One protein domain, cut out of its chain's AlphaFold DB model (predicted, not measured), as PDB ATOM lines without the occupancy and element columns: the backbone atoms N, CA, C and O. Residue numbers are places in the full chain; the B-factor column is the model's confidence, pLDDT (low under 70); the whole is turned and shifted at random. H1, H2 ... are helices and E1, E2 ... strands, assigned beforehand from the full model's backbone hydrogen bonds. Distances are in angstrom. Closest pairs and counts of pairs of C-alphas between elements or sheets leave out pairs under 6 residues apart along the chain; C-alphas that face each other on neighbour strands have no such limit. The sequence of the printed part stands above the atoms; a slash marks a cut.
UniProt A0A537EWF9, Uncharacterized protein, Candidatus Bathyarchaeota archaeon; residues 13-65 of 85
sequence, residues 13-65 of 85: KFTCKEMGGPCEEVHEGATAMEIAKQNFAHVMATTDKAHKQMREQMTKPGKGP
ATOM      1  N   LYS A  13     157.682  92.790 128.933       95.00
ATOM      2  CA  LYS A  13     157.325  93.294 127.609       95.00
ATOM      3  C   LYS A  13     156.477  92.269 126.888       95.00
ATOM      4  O   LYS A  13     156.769  91.077 126.925       95.00
ATOM      5  N   PHE A  14     155.442  92.717 126.203       96.06
ATOM      6  CA  PHE A  14     154.651  91.896 125.297       96.06
ATOM      7  C   PHE A  14     154.429  92.661 124.010       96.06
ATOM      8  O   PHE A  14     154.008  93.814 124.034       96.06
ATOM      9  N   THR A  15     154.676  92.011 122.885       97.50
ATOM     10  CA  THR A  15     154.233  92.542 121.602       97.50
ATOM     11  C   THR A  15     152.726  92.364 121.446       97.50
ATOM     12  O   THR A  15     152.144  91.399 121.951       97.50
ATOM     13  N   CYS A  16     152.084  93.240 120.675       97.00
ATOM     14  CA  CYS A  16     150.687  93.083 120.278       97.00
ATOM     15  C   CYS A  16     150.441  91.681 119.687       97.00
ATOM     16  O   CYS A  16     149.440  91.040 120.005       97.00
ATOM     17  N   LYS A  17     151.394  91.141 118.920       97.00
ATOM     18  CA  LYS A  17     151.375  89.779 118.374       97.00
ATOM     19  C   LYS A  17     151.406  88.679 119.425       97.00
ATOM     20  O   LYS A  17     150.615  87.743 119.336       97.00
ATOM     21  N   GLU A  18     152.252  88.795 120.443       95.75
ATOM     22  CA  GLU A  18     152.232  87.878 121.592       95.75
ATOM     23  C   GLU A  18     150.909  87.955 122.367       95.75
ATOM     24  O   GLU A  18     150.505  86.985 122.999       95.75
ATOM     25  N   MET A  19     150.197  89.080 122.264       94.94
ATOM     26  CA  MET A  19     148.866  89.293 122.841       94.94
ATOM     27  C   MET A  19     147.708  88.906 121.901       94.94
ATOM     28  O   MET A  19     146.544  89.178 122.209       94.94
ATOM     29  N   GLY A  20     148.008  88.254 120.771       92.75
ATOM     30  CA  GLY A  20     147.030  87.762 119.792       92.75
ATOM     31  C   GLY A  20     146.689  88.738 118.661       92.75
ATOM     32  O   GLY A  20     145.755  88.489 117.900       92.75
ATOM     33  N   GLY A  21     147.414  89.849 118.554       94.62
ATOM     34  CA  GLY A  21     147.256  90.851 117.507       94.62
ATOM     35  C   GLY A  21     148.149  90.650 116.281       94.62
ATOM     36  O   GLY A  21     148.868  89.659 116.170       94.62
ATOM     37  N   PRO A  22     148.088  91.576 115.310       96.44
ATOM     38  CA  PRO A  22     148.746  91.401 114.016       96.44
ATOM     39  C   PRO A  22     150.131  92.064 113.903       96.44
ATOM     40  O   PRO A  22     150.754  91.932 112.851       96.44
ATOM     41  N   CYS A  23     150.604  92.808 114.910       97.31
ATOM     42  CA  CYS A  23     151.816  93.631 114.799       97.31
ATOM     43  C   CYS A  23     152.797  93.469 115.972       97.31
ATOM     44  O   CYS A  23     152.472  92.903 117.009       97.31
ATOM     45  N   GLU A  24     154.009  93.995 115.801       97.81
ATOM     46  CA  GLU A  24     155.117  93.878 116.761       97.81
ATOM     47  C   GLU A  24     155.179  95.055 117.764       97.81
ATOM     48  O   GLU A  24     156.206  95.252 118.405       97.81
ATOM     49  N   GLU A  25     154.112  95.859 117.893       97.50
ATOM     50  CA  GLU A  25     154.059  96.974 118.859       97.50
ATOM     51  C   GLU A  25     154.318  96.454 120.275       97.50
ATOM     52  O   GLU A  25     153.647  95.518 120.703       97.50
ATOM     53  N   VAL A  26     155.276  97.039 120.994       97.44
ATOM     54  CA  VAL A  26     155.683  96.572 122.325       97.44
ATOM     55  C   VAL A  26     154.918  97.322 123.411       97.44
ATOM     56  O   VAL A  26     154.896  98.549 123.449       97.44
ATOM     57  N   HIS A  27     154.348  96.567 124.339       96.00
ATOM     58  CA  HIS A  27     153.722  97.054 125.558       96.00
ATOM     59  C   HIS A  27     154.554  96.607 126.751       96.00
ATOM     60  O   HIS A  27     154.882  95.427 126.874       96.00
ATOM     61  N   GLU A  28     154.889  97.546 127.624       94.50
ATOM     62  CA  GLU A  28     155.767  97.316 128.765       94.50
ATOM     63  C   GLU A  28     155.074  97.761 130.049       94.50
ATOM     64  O   GLU A  28     154.460  98.830 130.108       94.50
ATOM     65  N   GLY A  29     155.150  96.938 131.088       92.31
ATOM     66  CA  GLY A  29     154.543  97.257 132.372       92.31
ATOM     67  C   GLY A  29     154.899  96.253 133.454       92.31
ATOM     68  O   GLY A  29     155.386  95.158 133.174       92.31
ATOM     69  N   ALA A  30     154.618  96.637 134.695       91.12
ATOM     70  CA  ALA A  30     154.896  95.820 135.869       91.12
ATOM     71  C   ALA A  30     153.796  94.791 136.147       91.12
ATOM     72  O   ALA A  30     153.959  93.870 136.942       91.12
ATOM     73  N   THR A  31     152.626  94.966 135.529       92.25
ATOM     74  CA  THR A  31     151.488  94.073 135.724       92.25
ATOM     75  C   THR A  31     150.860  93.656 134.403       92.25
ATOM     76  O   THR A  31     150.753  94.442 133.457       92.25
ATOM     77  N   ALA A  32     150.316  92.435 134.379       94.12
ATOM     78  CA  ALA A  32     149.497  91.947 133.273       94.12
ATOM     79  C   ALA A  32     148.371  92.939 132.924       94.12
ATOM     80  O   ALA A  32     148.078  93.185 131.757       94.12
ATOM     81  N   MET A  33     147.746  93.549 133.938       94.94
ATOM     82  CA  MET A  33     146.654  94.507 133.754       94.94
ATOM     83  C   MET A  33     147.094  95.779 133.021       94.94
ATOM     84  O   MET A  33     146.349  96.286 132.184       94.94
ATOM     85  N   GLU A  34     148.274  96.317 133.326       95.25
ATOM     86  CA  GLU A  34     148.807  97.498 132.638       95.25
ATOM     87  C   GLU A  34     149.077  97.201 131.166       95.25
ATOM     88  O   GLU A  34     148.577  97.922 130.302       95.25
ATOM     89  N   ILE A  35     149.776  96.103 130.881       96.12
ATOM     90  CA  ILE A  35     150.080  95.677 129.511       96.12
ATOM     91  C   ILE A  35     148.791  95.403 128.722       96.12
ATOM     92  O   ILE A  35     148.634  95.868 127.594       96.12
ATOM     93  N   ALA A  36     147.812  94.725 129.328       95.31
ATOM     94  CA  ALA A  36     146.504  94.487 128.718       95.31
ATOM     95  C   ALA A  36     145.768  95.782 128.361       95.31
ATOM     96  O   ALA A  36     145.203  95.888 127.270       95.31
ATOM     97  N   LYS A  37     145.793  96.783 129.250       96.00
ATOM     98  CA  LYS A  37     145.201  98.101 128.985       96.00
ATOM     99  C   LYS A  37     145.915  98.829 127.848       96.00
ATOM    100  O   LYS A  37     145.231  99.408 127.007       96.00
ATOM    101  N   GLN A  38     147.247  98.785 127.808       97.62
ATOM    102  CA  GLN A  38     148.036  99.386 126.727       97.62
ATOM    103  C   GLN A  38     147.705  98.746 125.374       97.62
ATOM    104  O   GLN A  38     147.364  99.463 124.435       97.62
ATOM    105  N   ASN A  39     147.690  97.412 125.295       96.62
ATOM    106  CA  ASN A  39     147.328  96.691 124.071       96.62
ATOM    107  C   ASN A  39     145.891  96.979 123.627       96.62
ATOM    108  O   ASN A  39     145.634  97.205 122.447       96.62
ATOM    109  N   PHE A  40     144.941  97.025 124.564       95.19
ATOM    110  CA  PHE A  40     143.563  97.391 124.240       95.19
ATOM    111  C   PHE A  40     143.471  98.816 123.673       95.19
ATOM    112  O   PHE A  40     142.816  99.032 122.654       95.19
ATOM    113  N   ALA A  41     144.145  99.784 124.300       97.25
ATOM    114  CA  ALA A  41     144.173 101.166 123.829       97.25
ATOM    115  C   ALA A  41     144.805 101.282 122.432       97.25
ATOM    116  O   ALA A  41     144.234 101.943 121.565       97.25
ATOM    117  N   HIS A  42     145.923 100.585 122.199       97.38
ATOM    118  CA  HIS A  42     146.570 100.474 120.890       97.38
ATOM    119  C   HIS A  42     145.594  99.963 119.827       97.38
ATOM    120  O   HIS A  42     145.310 100.663 118.856       97.38
ATOM    121  N   VAL A  43     144.993  98.787 120.049       96.44
ATOM    122  CA  VAL A  43     144.058  98.172 119.097       96.44
ATOM    123  C   VAL A  43     142.880  99.097 118.800       96.44
ATOM    124  O   VAL A  43     142.520  99.264 117.635       96.44
ATOM    125  N   MET A  44     142.304  99.745 119.814       95.56
ATOM    126  CA  MET A  44     141.172 100.660 119.640       95.56
ATOM    127  C   MET A  44     141.530 101.958 118.904       95.56
ATOM    128  O   MET A  44     140.660 102.527 118.245       95.56
ATOM    129  N   ALA A  45     142.784 102.413 118.978       97.06
ATOM    130  CA  ALA A  45     143.261 103.596 118.262       97.06
ATOM    131  C   ALA A  45     143.548 103.333 116.772       97.06
ATOM    132  O   ALA A  45     143.577 104.268 115.968       97.06
ATOM    133  N   THR A  46     143.746 102.073 116.380       96.44
ATOM    134  CA  THR A  46     144.024 101.719 114.982       96.44
ATOM    135  C   THR A  46     142.820 101.966 114.069       96.44
ATOM    136  O   THR A  46     141.663 101.858 114.482       96.44
ATOM    137  N   THR A  47     143.071 102.253 112.787       95.69
ATOM    138  CA  THR A  47     142.028 102.358 111.746       95.69
ATOM    139  C   THR A  47     142.237 101.400 110.577       95.69
ATOM    140  O   THR A  47     141.314 101.195 109.785       95.69
ATOM    141  N   ASP A  48     143.388 100.735 110.510       96.94
ATOM    142  CA  ASP A  48     143.790  99.886 109.397       96.94
ATOM    143  C   ASP A  48     143.064  98.528 109.353       96.94
ATOM    144  O   ASP A  48     142.331  98.113 110.262       96.94
ATOM    145  N   LYS A  49     143.260  97.833 108.227       96.62
ATOM    146  CA  LYS A  49     142.636  96.535 107.957       96.62
ATOM    147  C   LYS A  49     143.251  95.395 108.767       96.62
ATOM    148  O   LYS A  49     142.518  94.455 109.062       96.62
ATOM    149  N   ALA A  50     144.534  95.463 109.123       97.00
ATOM    150  CA  ALA A  50     145.203  94.387 109.850       97.00
ATOM    151  C   ALA A  50     144.623  94.247 111.265       97.00
ATOM    152  O   ALA A  50     144.318  93.142 111.703       97.00
ATOM    153  N   HIS A  51     144.340  95.366 111.935       97.50
ATOM    154  CA  HIS A  51     143.746  95.372 113.276       97.50
ATOM    155  C   HIS A  51     142.218  95.241 113.292       97.50
ATOM    156  O   HIS A  51     141.613  95.165 114.363       97.50
ATOM    157  N   LYS A  52     141.552  95.223 112.126       95.81
ATOM    158  CA  LYS A  52     140.082  95.193 112.050       95.81
ATOM    159  C   LYS A  52     139.494  94.002 112.807       95.81
ATOM    160  O   LYS A  52     138.579  94.195 113.600       95.81
ATOM    161  N   GLN A  53     140.021  92.798 112.585       93.38
ATOM    162  CA  GLN A  53     139.508  91.595 113.242       93.38
ATOM    163  C   GLN A  53     139.635  91.695 114.767       93.38
ATOM    164  O   GLN A  53     138.677  91.405 115.477       93.38
ATOM    165  N   MET A  54     140.784  92.151 115.269       94.38
ATOM    166  CA  MET A  54     141.025  92.279 116.707       94.38
ATOM    167  C   MET A  54     140.125  93.348 117.341       94.38
ATOM    168  O   MET A  54     139.514  93.099 118.379       94.38
ATOM    169  N   ARG A  55     139.931  94.495 116.672       94.88
ATOM    170  CA  ARG A  55     138.944  95.507 117.091       94.88
ATOM    171  C   ARG A  55     137.535  94.929 117.168       94.88
ATOM    172  O   ARG A  55     136.806  95.203 118.118       94.88
ATOM    173  N   GLU A  56     137.131  94.121 116.190       94.56
ATOM    174  CA  GLU A  56     135.813  93.480 116.195       94.56
ATOM    175  C   GLU A  56     135.672  92.456 117.325       94.56
ATOM    176  O   GLU A  56     134.638  92.443 117.985       94.56
ATOM    177  N   GLN A  57     136.703  91.652 117.590       91.69
ATOM    178  CA  GLN A  57     136.738  90.710 118.716       91.69
ATOM    179  C   GLN A  57     136.592  91.413 120.071       91.69
ATOM    180  O   GLN A  57     135.938  90.884 120.964       91.69
ATOM    181  N   MET A  58     137.168  92.610 120.209       88.88
ATOM    182  CA  MET A  58     137.132  93.405 121.440       88.88
ATOM    183  C   MET A  58     135.826  94.183 121.648       88.88
ATOM    184  O   MET A  58     135.458  94.464 122.785       88.88
ATOM    185  N   THR A  59     135.133  94.565 120.571       89.94
ATOM    186  CA  THR A  59     133.974  95.478 120.637       89.94
ATOM    187  C   THR A  59     132.631  94.802 120.384       89.94
ATOM    188  O   THR A  59     131.602  95.320 120.816       89.94
ATOM    189  N   LYS A  60     132.606  93.662 119.681       90.81
ATOM    190  CA  LYS A  60     131.367  92.972 119.303       90.81
ATOM    191  C   LYS A  60     131.168  91.716 120.157       90.81
ATOM    192  O   LYS A  60     132.026  90.830 120.133       90.81
ATOM    193  N   PRO A  61     130.016  91.576 120.839       86.56
ATOM    194  CA  PRO A  61     129.682  90.353 121.557       86.56
ATOM    195  C   PRO A  61     129.777  89.117 120.652       86.56
ATOM    196  O   PRO A  61     129.321  89.138 119.507       86.56
ATOM    197  N   GLY A  62     130.384  88.043 121.160       86.44
ATOM    198  CA  GLY A  62     130.470  86.750 120.470       86.44
ATOM    199  C   GLY A  62     131.423  86.691 119.269       86.44
ATOM    200  O   GLY A  62     131.393  85.709 118.531       86.44
ATOM    201  N   LYS A  63     132.252  87.718 119.028       89.88
ATOM    202  CA  LYS A  63     133.270  87.690 117.959       89.88
ATOM    203  C   LYS A  63     134.650  87.242 118.425       89.88
ATOM    204  O   LYS A  63     135.438  86.828 117.578       89.88
ATOM    205  N   GLY A  64     134.926  87.304 119.724       88.19
ATOM    206  CA  GLY A  64     136.167  86.859 120.352       88.19
ATOM    207  C   GLY A  64     135.910  85.962 121.568       88.19
ATOM    208  O   GLY A  64     134.747  85.680 121.871       88.19
ATOM    209  N   PRO A  65     136.979  85.517 122.255       90.75
ATOM    210  CA  PRO A  65     136.848  84.839 123.543       90.75
ATOM    211  C   PRO A  65     136.088  85.722 124.539       90.75
ATOM    212  O   PRO A  65     136.132  86.954 124.450       90.75
TER     213      PRO A  65
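AT A GLANCE: This is residues 13 to 65 of the 85 residues of an uncharacterized protein of Candidatus Bathyarchaeota archaeon (UniProt A0A537EWF9). What shape? H1 packs on a small hairpin, E1 and E2, and H2 sits past H1's last residues. What makes it up? The printed part has 53 residues, with two named antiparallel strands, then two named helices, class mixed. It is compact, radius of gyration of the C-alphas 10.7 A, spanning 29 by 20 by 17 A.

IN THESE COORDINATES: Which strands? E1, residues 13 to 15, begins at C-alpha (157.325, 93.294, 127.609); E2 is residues 26 to 29. Which helices? H1, residues 32 to 45, is 20.0 A from first to last C-alpha; H2, residues 52 to 59, ends at C-alpha (133.974, 95.478, 120.637).

HOW THE PARTS SIT: How does the hairpin pair? N 14 and O 27 are 2.8 A apart, within hydrogen-bond range, as is every O i to N i+4 pair in H1 and H2. What nears H1? Its closest C-alphas with E2, Ile 35 and Gly 29, are 5.5 A apart. H2 only just touches residues 43 to 44 alone, with 3 pairs of C-alphas within 8 A, closest Val 43 and Arg 55.

THE WHOLE: Is it cut? The printed part has no cut and no long link. Is confidence low? No printed residue is under 70.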